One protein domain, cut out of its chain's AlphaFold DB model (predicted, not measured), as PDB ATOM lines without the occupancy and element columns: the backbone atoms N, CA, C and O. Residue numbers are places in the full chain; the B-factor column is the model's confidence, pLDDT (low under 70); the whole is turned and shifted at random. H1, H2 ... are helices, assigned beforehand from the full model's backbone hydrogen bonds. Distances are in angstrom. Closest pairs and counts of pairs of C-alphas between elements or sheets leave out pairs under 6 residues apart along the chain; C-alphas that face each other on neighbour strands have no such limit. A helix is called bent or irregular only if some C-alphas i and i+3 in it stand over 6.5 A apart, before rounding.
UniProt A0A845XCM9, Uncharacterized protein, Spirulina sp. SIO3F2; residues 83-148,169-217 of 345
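Overview. This is residues 83 to 148 and 169 to 217 of the 345 residues of an uncharacterized protein of Spirulina sp. SIO3F2 (UniProt A0A845XCM9). A compact body of helices with one arm: H5 and H3 lie in the middle, with H1 on one side of them and H6 and H7 on the other, while residues 138 to 148, holding H4, stick out as the arm. Short H2 lies close to H1 at the edge of the body, reached by a long loop, residues 101 to 114. The printed part has 115 residues with seven named helices, H1 to H7 in order, and no named strand; the class is all helix. The whole is compact, with a radius of gyration of the C-alphas of 14.3 A, yet elongated, spanning 46 by 27 by 26 A; without the arm the body spans 34 by 28 by 23 A.

Arrangement. H1, residues 87 to 100, is close to but not clearly touching H2, residues 115 to 120, the C-alphas of Ile 95 and Asp 117 being closest at 6.8 A. With residues 88 to 89 alone H1 touches residues 125 to 129 of H3, residues 123 to 134, at a steep tilt of 65 degrees; the closest C-alphas are those of Glu 89 and Ile 129, 6.8 A. H4, residues 139 to 148, is apart from the other six helices. H5, residues 170 to 183, touches H1 with residues 179 to 183 alone; the closest C-alphas are those of Ile 96 and Ile 183, 7.1 A. H3 touches H6, residues 186 to 194, at a steep tilt of 42 degrees, the same way, closest at the C-alphas of Gly 123 and Gly 187, 3.6 A. H5 touches H7, residues 196 to 212, at a shallow tilt of 22 degrees, the same way, closest at the C-alphas of Thr 181 and Tyr 209, 4.5 A. H6 and H7 form a helical hairpin and only just touch, with 3 pairs of C-alphas within 8 A, closest at Val 189 and Leu 210, 7.1 A. Each O i to N i+4 pair is within hydrogen-bond range in H1, H2 and H3; the counts are 5 of 6 in H4, 9 of 10 in H5, 3 of 5 in H6 and 9 of 13 in H7.

Along the chain. H1 begins at C-alpha 87, (115.929, 141.290, 108.223), and is 19.7 A long. H2 is 8.8 A, H3 16.8 A, H4 14.5 A, H5 20.4 A and H6 14.0 A. H7, 17.9 A, ends at C-alpha 212, (118.838, 132.106, 85.680), with a kink of 92 degrees near residue 203. H6 and H7 are irregular: C-alphas 187 and 190 are 7.4 A apart, and C-alphas 201 and 204 7.9 A.

Size, cuts and confidence. The C-alphas farthest apart, of Asn 111 and Ile 147, are 47.4 A apart. Residues 149 to 168 are not printed, and the gap from C-alpha 148 to C-alpha 169 is 21.1 A. The link H1 to H2 is long. Residues 136 to 148 have pLDDT under 70; the mean of the printed part is 85.3.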
ATOM      1  N   ARG A  83     107.419 135.335 104.219       76.88
ATOM      2  CA  ARG A  83     107.782 135.123 105.629       76.88
ATOM      3  C   ARG A  83     109.299 135.037 105.752       76.88
ATOM      4  O   ARG A  83     109.804 133.917 105.896       76.88
ATOM      5  N   PRO A  84     110.002 136.178 105.656       83.06
ATOM      6  CA  PRO A  84     111.451 136.194 105.745       83.06
ATOM      7  C   PRO A  84     111.911 135.586 107.070       83.06
ATOM      8  O   PRO A  84     111.259 135.718 108.110       83.06
ATOM      9  N   LEU A  85     113.033 134.888 107.009       82.00
ATOM     10  CA  LEU A  85     113.747 134.295 108.122       82.00
ATOM     11  C   LEU A  85     114.365 135.381 109.008       82.00
ATOM     12  O   LEU A  85     114.329 135.267 110.232       82.00
ATOM     13  N   ASN A  86     114.904 136.434 108.388       84.94
ATOM     14  CA  ASN A  86     115.605 137.531 109.048       84.94
ATOM     15  C   ASN A  86     115.439 138.865 108.282       84.94
ATOM     16  O   ASN A  86     114.778 138.930 107.244       84.94
ATOM     17  N   LEU A  87     116.017 139.948 108.818       86.88
ATOM     18  CA  LEU A  87     115.929 141.290 108.223       86.88
ATOM     19  C   LEU A  87     116.616 141.387 106.856       86.88
ATOM     20  O   LEU A  87     116.195 142.180 106.018       86.88
ATOM     21  N   ASP A  88     117.660 140.597 106.630       90.44
ATOM     22  CA  ASP A  88     118.398 140.624 105.374       90.44
ATOM     23  C   ASP A  88     117.606 139.958 104.246       90.44
ATOM     24  O   ASP A  88     117.518 140.500 103.143       90.44
ATOM     25  N   GLU A  89     116.940 138.836 104.532       91.31
ATOM     26  CA  GLU A  89     116.007 138.219 103.592       91.31
ATOM     27  C   GLU A  89     114.840 139.168 103.285       91.31
ATOM     28  O   GLU A  89     114.480 139.320 102.120       91.31
ATOM     29  N   ASP A  90     114.293 139.872 104.283       91.12
ATOM     30  CA  ASP A  90     113.229 140.864 104.064       91.12
ATOM     31  C   ASP A  90     113.664 141.990 103.111       91.12
ATOM     32  O   ASP A  90     112.941 142.336 102.174       91.12
ATOM     33  N   ARG A  91     114.881 142.520 103.282       91.25
ATOM     34  CA  ARG A  91     115.450 143.536 102.380       91.25
ATOM     35  C   ARG A  91     115.559 143.031 100.945       91.25
ATOM     36  O   ARG A  91     115.076 143.699 100.032       91.25
ATOM     37  N   ILE A  92     116.112 141.832 100.752       92.38
ATOM     38  CA  ILE A  92     116.217 141.205  99.426       92.38
ATOM     39  C   ILE A  92     114.831 141.079  98.786       92.38
ATOM     40  O   ILE A  92     114.642 141.434  97.623       92.38
ATOM     41  N   LEU A  93     113.839 140.603  99.538       92.12
ATOM     42  CA  LEU A  93     112.479 140.421  99.033       92.12
ATOM     43  C   LEU A  93     111.808 141.745  98.668       92.12
ATOM     44  O   LEU A  93     111.072 141.791  97.681       92.12
ATOM     45  N   ASN A  94     112.073 142.816  99.415       92.31
ATOM     46  CA  ASN A  94     111.563 144.148  99.104       92.31
ATOM     47  C   ASN A  94     112.139 144.682  97.784       92.31
ATOM     48  O   ASN A  94     111.378 145.193  96.958       92.31
ATOM     49  N   ILE A  95     113.437 144.481  97.531       92.44
ATOM     50  CA  ILE A  95     114.069 144.820  96.246       92.44
ATOM     51  C   ILE A  95     113.458 143.979  95.119       92.44
ATOM     52  O   ILE A  95     113.005 144.516  94.110       92.44
ATOM     53  N   ILE A  96     113.343 142.663  95.303       91.56
ATOM     54  CA  ILE A  96     112.715 141.782  94.308       91.56
ATOM     55  C   ILE A  96     111.276 142.229  94.021       91.56
ATOM     56  O   ILE A  96     110.853 142.286  92.865       91.56
ATOM     57  N   ARG A  97     110.500 142.586  95.049       91.62
ATOM     58  CA  ARG A  97     109.117 143.059  94.905       91.62
ATOM     59  C   ARG A  97     109.032 144.387  94.149       91.62
ATOM     60  O   ARG A  97     108.125 144.531  93.330       91.62
ATOM     61  N   LYS A  98     109.964 145.315  94.394       93.25
ATOM     62  CA  LYS A  98     110.078 146.607  93.696       93.25
ATOM     63  C   LYS A  98     110.180 146.415  92.181       93.25
ATOM     64  O   LYS A  98     109.457 147.077  91.446       93.25
ATOM     65  N   TYR A  99     111.003 145.466  91.732       93.38
ATOM     66  CA  TYR A  99     111.251 145.221  90.304       93.38
ATOM     67  C   TYR A  99     110.300 144.205  89.657       93.38
ATOM     68  O   TYR A  99     110.018 144.290  88.466       93.38
ATOM     69  N   SER A 100     109.742 143.270  90.429       91.44
ATOM     70  CA  SER A 100     108.751 142.300  89.930       91.44
ATOM     71  C   SER A 100     107.316 142.836  89.907       91.44
ATOM     72  O   SER A 100     106.415 142.133  89.443       91.44
ATOM     73  N   TYR A 101     107.071 144.033  90.453       86.75
ATOM     74  CA  TYR A 101     105.730 144.582  90.703       86.75
ATOM     75  C   TYR A 101     104.831 143.620  91.502       86.75
ATOM     76  O   TYR A 101     103.617 143.558  91.311       86.75
ATOM     77  N   GLY A 102     105.437 142.820  92.387       81.88
ATOM     78  CA  GLY A 102     104.746 141.812  93.193       81.88
ATOM     79  C   GLY A 102     104.374 140.521  92.457       81.88
ATOM     80  O   GLY A 102     103.772 139.641  93.072       81.88
ATOM     81  N   ASN A 103     104.737 140.360  91.180       83.25
ATOM     82  CA  ASN A 103     104.464 139.136  90.431       83.25
ATOM     83  C   ASN A 103     105.569 138.079  90.657       83.25
ATOM     84  O   ASN A 103     106.710 138.276  90.239       83.25
ATOM     85  N   PRO A 104     105.256 136.915  91.260       81.38
ATOM     86  CA  PRO A 104     106.247 135.886  91.563       81.38
ATOM     87  C   PRO A 104     106.794 135.124  90.338       81.38
ATOM     88  O   PRO A 104     107.678 134.281  90.501       81.38
ATOM     89  N   TYR A 105     106.278 135.379  89.137       79.75
ATOM     90  CA  TYR A 105     106.689 134.707  87.900       79.75
ATOM     91  C   TYR A 105     107.460 135.619  86.939       79.75
ATOM     92  O   TYR A 105     107.798 135.189  85.839       79.75
ATOM     93  N   THR A 106     107.729 136.863  87.338       88.19
ATOM     94  CA  THR A 106     108.509 137.808  86.537       88.19
ATOM     95  C   THR A 106     110.000 137.517  86.676       88.19
ATOM     96  O   THR A 106     110.519 137.473  87.791       88.19
ATOM     97  N   THR A 107     110.684 137.353  85.547       89.50
ATOM     98  CA  THR A 107     112.149 137.413  85.485       89.50
ATOM     99  C   THR A 107     112.574 138.865  85.314       89.50
ATOM    100  O   THR A 107     112.010 139.568  84.481       89.50
ATOM    101  N   ILE A 108     113.563 139.285  86.093       90.56
ATOM    102  CA  ILE A 108     114.136 140.624  86.136       90.56
ATOM    103  C   ILE A 108     115.541 140.538  85.532       90.56
ATOM    104  O   ILE A 108     116.361 139.699  85.920       90.56
ATOM    105  N   SER A 109     115.821 141.380  84.546       87.75
ATOM    106  CA  SER A 109     117.157 141.503  83.974       87.75
ATOM    107  C   SER A 109     118.048 142.332  84.895       87.75
ATOM    108  O   SER A 109     117.601 143.318  85.476       87.75
ATOM    109  N   TYR A 110     119.333 141.982  84.972       84.69
ATOM    110  CA  TYR A 110     120.339 142.765  85.695       84.69
ATOM    111  C   TYR A 110     120.289 144.263  85.339       84.69
ATOM    112  O   TYR A 110     120.328 145.108  86.226       84.69
ATOM    113  N   ASN A 111     120.091 144.592  84.058       87.00
ATOM    114  CA  ASN A 111     120.058 145.974  83.569       87.00
ATOM    115  C   ASN A 111     118.820 146.775  84.023       87.00
ATOM    116  O   ASN A 111     118.767 147.984  83.809       87.00
ATOM    117  N   GLU A 112     117.801 146.119  84.586       88.94
ATOM    118  CA  GLU A 112     116.598 146.779  85.111       88.94
ATOM    119  C   GLU A 112     116.768 147.215  86.572       88.94
ATOM    120  O   GLU A 112     116.003 148.051  87.053       88.94
ATOM    121  N   ILE A 113     117.760 146.664  87.279       90.12
ATOM    122  CA  ILE A 113     118.023 146.930  88.694       90.12
ATOM    123  C   ILE A 113     119.030 148.078  88.800       90.12
ATOM    124  O   ILE A 113     119.997 148.140  88.047       90.12
ATOM    125  N   SER A 114     118.808 149.009  89.731       92.19
ATOM    126  CA  SER A 114     119.755 150.107  89.942       92.19
ATOM    127  C   SER A 114     121.059 149.593  90.563       92.19
ATOM    128  O   SER A 114     121.044 148.655  91.360       92.19
ATOM    129  N   ASP A 115     122.189 150.243  90.273       87.62
ATOM    130  CA  ASP A 115     123.484 149.879  90.871       87.62
ATOM    131  C   ASP A 115     123.487 149.990  92.406       87.62
ATOM    132  O   ASP A 115     124.284 149.348  93.088       87.62
ATOM    133  N   GLU A 116     122.641 150.854  92.969       89.75
ATOM    134  CA  GLU A 116     122.454 150.980  94.415       89.75
ATOM    135  C   GLU A 116     121.735 149.750  94.977       89.75
ATOM    136  O   GLU A 116     122.303 149.059  95.819       89.75
ATOM    137  N   ASP A 117     120.563 149.404  94.433       91.25
ATOM    138  CA  ASP A 117     119.795 148.234  94.877       91.25
ATOM    139  C   ASP A 117     120.563 146.922  94.629       91.25
ATOM    140  O   ASP A 117     120.520 146.010  95.450       91.25
ATOM    141  N   TRP A 118     121.311 146.810  93.525       88.62
ATOM    142  CA  TRP A 118     122.121 145.620  93.248       88.62
ATOM    143  C   TRP A 118     123.259 145.442  94.258       88.62
ATOM    144  O   TRP A 118     123.564 144.317  94.651       88.62
ATOM    145  N   ARG A 119     123.872 146.536  94.727       86.38
ATOM    146  CA  ARG A 119     124.916 146.476  95.764       86.38
ATOM    147  C   ARG A 119     124.370 146.055  97.125       86.38
ATOM    148  O   ARG A 119     125.104 145.432  97.890       86.38
ATOM    149  N   GLU A 120     123.105 146.350  97.420       86.31
ATOM    150  CA  GLU A 120     122.449 145.850  98.635       86.31
ATOM    151  C   GLU A 120     122.242 144.328  98.603       86.31
ATOM    152  O   GLU A 120     122.287 143.673  99.647       86.31
ATOM    153  N   LEU A 121     122.105 143.735  97.413       85.75
ATOM    154  CA  LEU A 121     122.005 142.288  97.205       85.75
ATOM    155  C   LEU A 121     123.368 141.584  97.320       85.75
ATOM    156  O   LEU A 121     123.726 140.772  96.475       85.75
ATOM    157  N   SER A 122     124.159 141.865  98.356       86.94
ATOM    158  CA  SER A 122     125.519 141.317  98.443       86.94
ATOM    159  C   SER A 122     125.548 139.777  98.451       86.94
ATOM    160  O   SER A 122     124.707 139.101  99.060       86.94
ATOM    161  N   GLY A 123     126.554 139.206  97.778       87.94
ATOM    162  CA  GLY A 123     126.729 137.756  97.695       87.94
ATOM    163  C   GLY A 123     126.888 137.088  99.062       87.94
ATOM    164  O   GLY A 123     126.319 136.020  99.288       87.94
ATOM    165  N   ASP A 124     127.576 137.756  99.989       89.44
ATOM    166  CA  ASP A 124     127.790 137.273 101.355       89.44
ATOM    167  C   ASP A 124     126.482 137.184 102.145       89.44
ATOM    168  O   ASP A 124     126.233 136.177 102.811       89.44
ATOM    169  N   VAL A 125     125.604 138.185 102.014       90.88
ATOM    170  CA  VAL A 125     124.291 138.189 102.676       90.88
ATOM    171  C   VAL A 125     123.416 137.050 102.151       90.88
ATOM    172  O   VAL A 125     122.868 136.275 102.936       90.88
ATOM    173  N   ILE A 126     123.334 136.878 100.828       93.69
ATOM    174  CA  ILE A 126     122.580 135.766 100.228       93.69
ATOM    175  C   ILE A 126     123.159 134.420 100.678       93.69
ATOM    176  O   ILE A 126     122.407 133.505 101.030       93.69
ATOM    177  N   SER A 127     124.489 134.291 100.707       93.69
ATOM    178  CA  SER A 127     125.137 133.075 101.187       93.69
ATOM    179  C   SER A 127     124.835 132.796 102.661       93.69
ATOM    180  O   SER A 127     124.672 131.624 103.007       93.69
ATOM    181  N   SER A 128     124.782 133.825 103.510       91.06
ATOM    182  CA  SER A 128     124.442 133.708 104.934       91.06
ATOM    183  C   SER A 128     123.021 133.185 105.113       91.06
ATOM    184  O   SER A 128     122.812 132.194 105.808       91.06
ATOM    185  N   ILE A 129     122.051 133.746 104.384       92.06
ATOM    186  CA  ILE A 129     120.646 133.312 104.450       92.06
ATOM    187  C   ILE A 129     120.514 131.825 104.094       92.06
ATOM    188  O   ILE A 129     119.851 131.066 104.803       92.06
ATOM    189  N   VAL A 130     121.191 131.361 103.036       92.19
ATOM    190  CA  VAL A 130     121.189 129.932 102.674       92.19
ATOM    191  C   VAL A 130     121.809 129.073 103.786       92.19
ATOM    192  O   VAL A 130     121.262 128.022 104.123       92.19
ATOM    193  N   LYS A 131     122.919 129.507 104.402       91.06
ATOM    194  CA  LYS A 131     123.543 128.794 105.534       91.06
ATOM    195  C   LYS A 131     122.639 128.747 106.762       91.06
ATOM    196  O   LYS A 131     122.619 127.722 107.448       91.06
ATOM    197  N   GLU A 132     121.883 129.806 107.031       88.44
ATOM    198  CA  GLU A 132     120.889 129.849 108.104       88.44
ATOM    199  C   GLU A 132     119.759 128.843 107.859       88.44
ATOM    200  O   GLU A 132     119.426 128.081 108.767       88.44
ATOM    201  N   TYR A 133     119.247 128.740 106.624       89.00
ATOM    202  CA  TYR A 133     118.258 127.718 106.252       89.00
ATOM    203  C   TYR A 133     118.771 126.283 106.450       89.00
ATOM    204  O   TYR A 133     118.029 125.428 106.931       89.00
ATOM    205  N   ILE A 134     120.035 126.008 106.101       86.56
ATOM    206  CA  ILE A 134     120.668 124.681 106.276       86.56
ATOM    207  C   ILE A 134     121.002 124.416 107.756       86.56
ATOM    208  O   ILE A 134     121.286 123.292 108.165       86.56
ATOM    209  N   GLY A 135     120.965 125.455 108.585       78.88
ATOM    210  CA  GLY A 135     121.291 125.379 109.995       78.88
ATOM    211  C   GLY A 135     122.795 125.392 110.302       78.88
ATOM    212  O   GLY A 135     123.194 125.020 111.406       78.88
ATOM    213  N   LYS A 136     123.636 125.807 109.344       61.91
ATOM    214  CA  LYS A 136     125.107 125.838 109.470       61.91
ATOM    215  C   LYS A 136     125.652 127.142 110.061       61.91
ATOM    216  O   LYS A 136     126.760 127.123 110.584       61.91
ATOM    217  N   ASP A 137     124.865 128.221 110.080       52.38
ATOM    218  CA  ASP A 137     125.229 129.494 110.739       52.38
ATOM    219  C   ASP A 137     124.727 129.609 112.197       52.38
ATOM    220  O   ASP A 137     124.664 130.670 112.812       52.38
ATOM    221  N   LEU A 138     124.369 128.475 112.808       49.16
ATOM    222  CA  LEU A 138     123.868 128.403 114.184       49.16
ATOM    223  C   LEU A 138     124.982 128.471 115.261       49.16
ATOM    224  O   LEU A 138     124.775 128.032 116.395       49.16
ATOM    225  N   SER A 139     126.151 129.055 114.972       43.81
ATOM    226  CA  SER A 139     127.228 129.203 115.971       43.81
ATOM    227  C   SER A 139     126.790 130.061 117.178       43.81
ATOM    228  O   SER A 139     127.092 129.733 118.326       43.81
ATOM    229  N   LEU A 140     125.949 131.078 116.953       44.72
ATOM    230  CA  LEU A 140     125.326 131.884 118.014       44.72
ATOM    231  C   LEU A 140     124.220 131.131 118.770       44.72
ATOM    232  O   LEU A 140     124.024 131.311 119.975       44.72
ATOM    233  N   THR A 141     123.505 130.237 118.095       47.59
ATOM    234  CA  THR A 141     122.376 129.526 118.700       47.59
ATOM    235  C   THR A 141     122.782 128.262 119.434       47.59
ATOM    236  O   THR A 141     121.953 127.751 120.164       47.59
ATOM    237  N   GLN A 142     124.013 127.759 119.349       47.75
ATOM    238  CA  GLN A 142     124.453 126.674 120.237       47.75
ATOM    239  C   GLN A 142     124.637 127.169 121.680       47.75
ATOM    240  O   GLN A 142     124.205 126.504 122.627       47.75
ATOM    241  N   SER A 143     125.163 128.385 121.848       48.00
ATOM    242  CA  SER A 143     125.231 129.074 123.142       48.00
ATOM    243  C   SER A 143     123.839 129.476 123.638       48.00
ATOM    244  O   SER A 143     123.494 129.212 124.790       48.00
ATOM    245  N   ILE A 144     122.982 130.005 122.757       50.94
ATOM    246  CA  ILE A 144     121.602 130.379 123.107       50.94
ATOM    247  C   ILE A 144     120.707 129.135 123.318       50.94
ATOM    248  O   ILE A 144     119.890 129.138 124.232       50.94
ATOM    249  N   LYS A 145     120.904 128.019 122.595       49.06
ATOM    250  CA  LYS A 145     120.212 126.722 122.802       49.06
ATOM    251  C   LYS A 145     120.602 126.062 124.118       49.06
ATOM    252  O   LYS A 145     119.768 125.365 124.679       49.06
ATOM    253  N   LYS A 146     121.820 126.277 124.633       55.00
ATOM    254  CA  LYS A 146     122.198 125.853 125.996       55.00
ATOM    255  C   LYS A 146     121.485 126.672 127.078       55.00
ATOM    256  O   LYS A 146     121.222 126.148 128.157       55.00
ATOM    257  N   ILE A 147     121.149 127.931 126.793       56.97
ATOM    258  CA  ILE A 147     120.459 128.841 127.723       56.97
ATOM    259  C   ILE A 147     118.925 128.721 127.599       56.97
ATOM    260  O   ILE A 147     118.211 128.863 128.590       56.97
ATOM    261  N   LEU A 148     118.399 128.364 126.423       48.31
ATOM    262  CA  LEU A 148     116.964 128.232 126.131       48.31
ATOM    263  C   LEU A 148     116.175 127.333 127.107       48.31
ATOM    264  O   LEU A 148     115.062 127.712 127.464       48.31
ATOM    265  N   ASP A 169     113.693 123.566 106.677       84.38
ATOM    266  CA  ASP A 169     112.430 123.909 106.012       84.38
ATOM    267  C   ASP A 169     112.647 123.997 104.491       84.38
ATOM    268  O   ASP A 169     112.800 125.069 103.899       84.38
ATOM    269  N   TYR A 170     112.663 122.835 103.833       85.44
ATOM    270  CA  TYR A 170     112.831 122.733 102.380       85.44
ATOM    271  C   TYR A 170     111.693 123.389 101.586       85.44
ATOM    272  O   TYR A 170     111.838 123.632 100.384       85.44
ATOM    273  N   ILE A 171     110.538 123.657 102.202       84.06
ATOM    274  CA  ILE A 171     109.452 124.380 101.534       84.06
ATOM    275  C   ILE A 171     109.861 125.842 101.383       84.06
ATOM    276  O   ILE A 171     109.843 126.359 100.262       84.06
ATOM    277  N   ARG A 172     110.295 126.476 102.476       86.94
ATOM    278  CA  ARG A 172     110.789 127.857 102.441       86.94
ATOM    279  C   ARG A 172     112.062 127.995 101.630       86.94
ATOM    280  O   ARG A 172     112.143 128.906 100.817       86.94
ATOM    281  N   LEU A 173     113.003 127.063 101.752       91.06
ATOM    282  CA  LEU A 173     114.251 127.146 101.000       91.06
ATOM    283  C   LEU A 173     114.022 127.051  99.482       91.06
ATOM    284  O   LEU A 173     114.574 127.842  98.720       91.06
ATOM    285  N   ARG A 174     113.132 126.159  99.017       91.38
ATOM    286  CA  ARG A 174     112.720 126.134  97.598       91.38
ATOM    287  C   ARG A 174     112.039 127.428  97.171       91.38
ATOM    288  O   ARG A 174     112.259 127.887  96.052       91.38
ATOM    289  N   TRP A 175     111.203 128.004  98.032       90.69
ATOM    290  CA  TRP A 175     110.588 129.300  97.769       90.69
ATOM    291  C   TRP A 175     111.642 130.415  97.666       90.69
ATOM    292  O   TRP A 175     111.591 131.191  96.714       90.69
ATOM    293  N   PHE A 176     112.648 130.431  98.536       93.19
ATOM    294  CA  PHE A 176     113.735 131.405  98.482       93.19
ATOM    295  C   PHE A 176     114.548 131.275  97.184       93.19
ATOM    296  O   PHE A 176     114.737 132.265  96.481       93.19
ATOM    297  N   TYR A 177     114.907 130.056  96.756       95.31
ATOM    298  CA  TYR A 177     115.545 129.849  95.445       95.31
ATOM    299  C   TYR A 177     114.682 130.331  94.273       95.31
ATOM    300  O   TYR A 177     115.216 130.868  93.303       95.31
ATOM    301  N   ARG A 178     113.351 130.190  94.346       92.31
ATOM    302  CA  ARG A 178     112.446 130.757  93.331       92.31
ATOM    303  C   ARG A 178     112.506 132.283  93.305       92.31
ATOM    304  O   ARG A 178     112.450 132.850  92.221       92.31
ATOM    305  N   ARG A 179     112.652 132.941  94.459       92.62
ATOM    306  CA  ARG A 179     112.860 134.397  94.534       92.62
ATOM    307  C   ARG A 179     114.209 134.799  93.946       92.62
ATOM    308  O   ARG A 179     114.243 135.673  93.090       92.62
ATOM    309  N   LEU A 180     115.285 134.091  94.288       94.44
ATOM    310  CA  LEU A 180     116.603 134.309  93.680       94.44
ATOM    311  C   LEU A 180     116.599 134.089  92.162       94.44
ATOM    312  O   LEU A 180     117.284 134.804  91.440       94.44
ATOM    313  N   THR A 181     115.791 133.148  91.666       94.94
ATOM    314  CA  THR A 181     115.637 132.883  90.225       94.94
ATOM    315  C   THR A 181     115.083 134.095  89.467       94.94
ATOM    316  O   THR A 181     115.408 134.282  88.299       94.94
ATOM    317  N   GLN A 182     114.258 134.935  90.108       93.69
ATOM    318  CA  GLN A 182     113.699 136.123  89.453       93.69
ATOM    319  C   GLN A 182     114.786 137.128  89.090       93.69
ATOM    320  O   GLN A 182     114.707 137.726  88.030       93.69
ATOM    321  N   ILE A 183     115.793 137.295  89.946       92.88
ATOM    322  CA  ILE A 183     116.868 138.279  89.759       92.88
ATOM    323  C   ILE A 183     118.153 137.676  89.186       92.88
ATOM    324  O   ILE A 183     118.981 138.400  88.648       92.88
ATOM    325  N   GLY A 184     118.353 136.362  89.318       92.69
ATOM    326  CA  GLY A 184     119.560 135.689  88.837       92.69
ATOM    327  C   GLY A 184     120.848 136.133  89.540       92.69
ATOM    328  O   GLY A 184     121.912 136.098  88.929       92.69
ATOM    329  N   HIS A 185     120.787 136.577  90.798       93.00
ATOM    330  CA  HIS A 185     121.973 137.050  91.520       93.00
ATOM    331  C   HIS A 185     122.914 135.882  91.891       93.00
ATOM    332  O   HIS A 185     122.425 134.912  92.465       93.00
ATOM    333  N   PRO A 186     124.243 135.954  91.665       93.25
ATOM    334  CA  PRO A 186     125.165 134.816  91.832       93.25
ATOM    335  C   PRO A 186     125.477 134.415  93.284       93.25
ATOM    336  O   PRO A 186     126.061 133.360  93.528       93.25
ATOM    337  N   GLY A 187     125.075 135.222  94.266       93.19
ATOM    338  CA  GLY A 187     125.422 135.063  95.686       93.19
ATOM    339  C   GLY A 187     125.140 133.687  96.304       93.19
ATOM    340  O   GLY A 187     125.852 133.261  97.209       93.19
ATOM    341  N   ALA A 188     124.148 132.943  95.801       94.94
ATOM    342  CA  ALA A 188     123.850 131.603  96.310       94.94
ATOM    343  C   ALA A 188     124.602 130.475  95.581       94.94
ATOM    344  O   ALA A 188     124.458 129.321  95.974       94.94
ATOM    345  N   VAL A 189     125.382 130.738  94.525       94.44
ATOM    346  CA  VAL A 189     125.995 129.675  93.701       94.44
ATOM    347  C   VAL A 189     126.937 128.796  94.526       94.44
ATOM    348  O   VAL A 189     126.713 127.589  94.634       94.44
ATOM    349  N   ASN A 190     127.965 129.391  95.139       92.62
ATOM    350  CA  ASN A 190     129.016 128.633  95.826       92.62
ATOM    351  C   ASN A 190     128.470 127.858  97.027       92.62
ATOM    352  O   ASN A 190     128.662 126.645  97.106       92.62
ATOM    353  N   VAL A 191     127.703 128.529  97.892       93.88
ATOM    354  CA  VAL A 191     127.077 127.892  99.060       93.88
ATOM    355  C   VAL A 191     126.149 126.745  98.662       93.88
ATOM    356  O   VAL A 191     126.128 125.725  99.346       93.88
ATOM    357  N   SER A 192     125.418 126.861  97.549       94.44
ATOM    358  CA  SER A 192     124.515 125.794  97.103       94.44
ATOM    359  C   SER A 192     125.291 124.564  96.646       94.44
ATOM    360  O   SER A 192     124.943 123.446  97.015       94.44
ATOM    361  N   LEU A 193     126.355 124.760  95.865       90.69
ATOM    362  CA  LEU A 193     127.168 123.659  95.349       90.69
ATOM    363  C   LEU A 193     127.997 122.980  96.448       90.69
ATOM    364  O   LEU A 193     128.183 121.772  96.407       90.69
ATOM    365  N   GLU A 194     128.481 123.731  97.437       90.50
ATOM    366  CA  GLU A 194     129.248 123.191  98.574       90.50
ATOM    367  C   GLU A 194     128.392 122.426  99.585       90.50
ATOM    368  O   GLU A 194     128.907 121.616 100.347       90.50
ATOM    369  N   ASN A 195     127.085 122.688  99.614       90.00
ATOM    370  CA  ASN A 195     126.155 122.065 100.552       90.00
ATOM    371  C   ASN A 195     125.130 121.178  99.841       90.00
ATOM    372  O   ASN A 195     124.057 120.917 100.387       90.00
ATOM    373  N   ILE A 196     125.446 120.732  98.625       85.19
ATOM    374  CA  ILE A 196     124.475 120.115  97.725       85.19
ATOM    375  C   ILE A 196     123.853 118.837  98.297       85.19
ATOM    376  O   ILE A 196     122.650 118.656  98.158       85.19
ATOM    377  N   GLU A 197     124.622 118.035  99.040       83.69
ATOM    378  CA  GLU A 197     124.143 116.831  99.738       83.69
ATOM    379  C   GLU A 197     122.987 117.153 100.700       83.69
ATOM    380  O   GLU A 197     121.941 116.505 100.692       83.69
ATOM    381  N   SER A 198     123.133 118.225 101.490       85.69
ATOM    382  CA  SER A 198     122.088 118.717 102.402       85.69
ATOM    383  C   SER A 198     120.943 119.420 101.667       85.69
ATOM    384  O   SER A 198     119.895 119.680 102.251       85.69
ATOM    385  N   LEU A 199     121.139 119.763 100.395       90.06
ATOM    386  CA  LEU A 199     120.207 120.520  99.566       90.06
ATOM    387  C   LEU A 199     119.550 119.674  98.470       90.06
ATOM    388  O   LEU A 199     118.781 120.214  97.672       90.06
ATOM    389  N   THR A 200     119.772 118.359  98.450       86.81
ATOM    390  CA  THR A 200     119.176 117.423  97.486       86.81
ATOM    391  C   THR A 200     117.652 117.603  97.330       86.81
ATOM    392  O   THR A 200     117.176 117.685  96.194       86.81
ATOM    393  N   PRO A 201     116.848 117.815  98.399       89.00
ATOM    394  CA  PRO A 201     115.406 118.088  98.260       89.00
ATOM    395  C   PRO A 201     115.049 119.403  97.534       89.00
ATOM    396  O   PRO A 201     113.899 119.607  97.125       89.00
ATOM    397  N   CYS A 202     116.019 120.307  97.381       92.19
ATOM    398  CA  CYS A 202     115.931 121.570  96.650       92.19
ATOM    399  C   CYS A 202     116.653 121.544  95.293       92.19
ATOM    400  O   CYS A 202     116.583 122.546  94.580       92.19
ATOM    401  N   LEU A 203     117.293 120.436  94.896       92.25
ATOM    402  CA  LEU A 203     118.201 120.379  93.742       92.25
ATOM    403  C   LEU A 203     117.593 120.937  92.448       92.25
ATOM    404  O   LEU A 203     118.232 121.717  91.750       92.25
ATOM    405  N   ALA A 204     116.338 120.607  92.139       90.44
ATOM    406  CA  ALA A 204     115.677 121.131  90.944       90.44
ATOM    407  C   ALA A 204     115.439 122.652  91.000       90.44
ATOM    408  O   ALA A 204     115.544 123.342  89.984       90.44
ATOM    409  N   SER A 205     115.143 123.194  92.189       93.69
ATOM    410  CA  SER A 205     115.028 124.646  92.394       93.69
ATOM    411  C   SER A 205     116.393 125.319  92.268       93.69
ATOM    412  O   SER A 205     116.486 126.361  91.633       93.69
ATOM    413  N   ILE A 206     117.454 124.675  92.765       95.75
ATOM    414  CA  ILE A 206     118.840 125.129  92.602       95.75
ATOM    415  C   ILE A 206     119.242 125.122  91.129       95.75
ATOM    416  O   ILE A 206     119.766 126.117  90.654       95.75
ATOM    417  N   CYS A 207     118.951 124.063  90.371       95.00
ATOM    418  CA  CYS A 207     119.236 124.023  88.934       95.00
ATOM    419  C   CYS A 207     118.457 125.112  88.179       95.00
ATOM    420  O   CYS A 207     118.995 125.758  87.288       95.00
ATOM    421  N   THR A 208     117.200 125.363  88.550       93.31
ATOM    422  CA  THR A 208     116.412 126.452  87.948       93.31
ATOM    423  C   THR A 208     117.039 127.815  88.247       93.31
ATOM    424  O   THR A 208     117.190 128.626  87.337       93.31
ATOM    425  N   TYR A 209     117.473 128.026  89.489       95.56
ATOM    426  CA  TYR A 209     118.219 129.208  89.900       95.56
ATOM    427  C   TYR A 209     119.533 129.342  89.118       95.56
ATOM    428  O   TYR A 209     119.730 130.364  88.473       95.56
ATOM    429  N   LEU A 210     120.381 128.309  89.069       95.06
ATOM    430  CA  LEU A 210     121.642 128.317  88.318       95.06
ATOM    431  C   LEU A 210     121.425 128.664  86.840       95.06
ATOM    432  O   LEU A 210     122.200 129.424  86.275       95.06
ATOM    433  N   ALA A 211     120.349 128.174  86.219       92.50
ATOM    434  CA  ALA A 211     120.010 128.514  84.837       92.50
ATOM    435  C   ALA A 211     119.615 129.990  84.634       92.50
ATOM    436  O   ALA A 211     119.646 130.468  83.504       92.50
ATOM    437  N   SER A 212     119.206 130.685  85.699       92.94
ATOM    438  CA  SER A 212     118.838 132.106  85.680       92.94
ATOM    439  C   SER A 212     119.978 133.042  86.071       92.94
ATOM    440  O   SER A 212     119.817 134.248  85.922       92.94
ATOM    441  N   VAL A 213     121.090 132.513  86.600       93.25
ATOM    442  CA  VAL A 213     122.176 133.334  87.140       93.25
ATOM    443  C   VAL A 213     122.793 134.202  86.041       93.25
ATOM    444  O   VAL A 213     123.152 133.717  84.968       93.25
ATOM    445  N   GLN A 214     122.929 135.491  86.339       88.44
ATOM    446  CA  GLN A 214     123.488 136.527  85.476       88.44
ATOM    447  C   GLN A 214     124.796 137.052  86.090       88.44
ATOM    448  O   GLN A 214     125.091 136.788  87.254       88.44
ATOM    449  N   ALA A 215     125.580 137.800  85.306       82.38
ATOM    450  CA  ALA A 215     126.792 138.487  85.772       82.38
ATOM    451  C   ALA A 215     127.854 137.579  86.443       82.38
ATOM    452  O   ALA A 215     128.553 138.003  87.357       82.38
ATOM    453  N   VAL A 216     127.992 136.333  85.973       85.25
ATOM    454  CA  VAL A 216     129.047 135.394  86.399       85.25
ATOM    455  C   VAL A 216     130.140 135.322  85.345       85.25
ATOM    456  O   VAL A 216     129.853 135.157  84.156       85.25
ATOM    457  N   GLU A 217     131.394 135.403  85.782       85.25
ATOM    458  CA  GLU A 217     132.548 135.315  84.892       85.25
ATOM    459  C   GLU A 217     132.684 133.923  84.255       85.25
ATOM    460  O   GLU A 217     132.391 132.885  84.853       85.25
TER     461      GLU A 217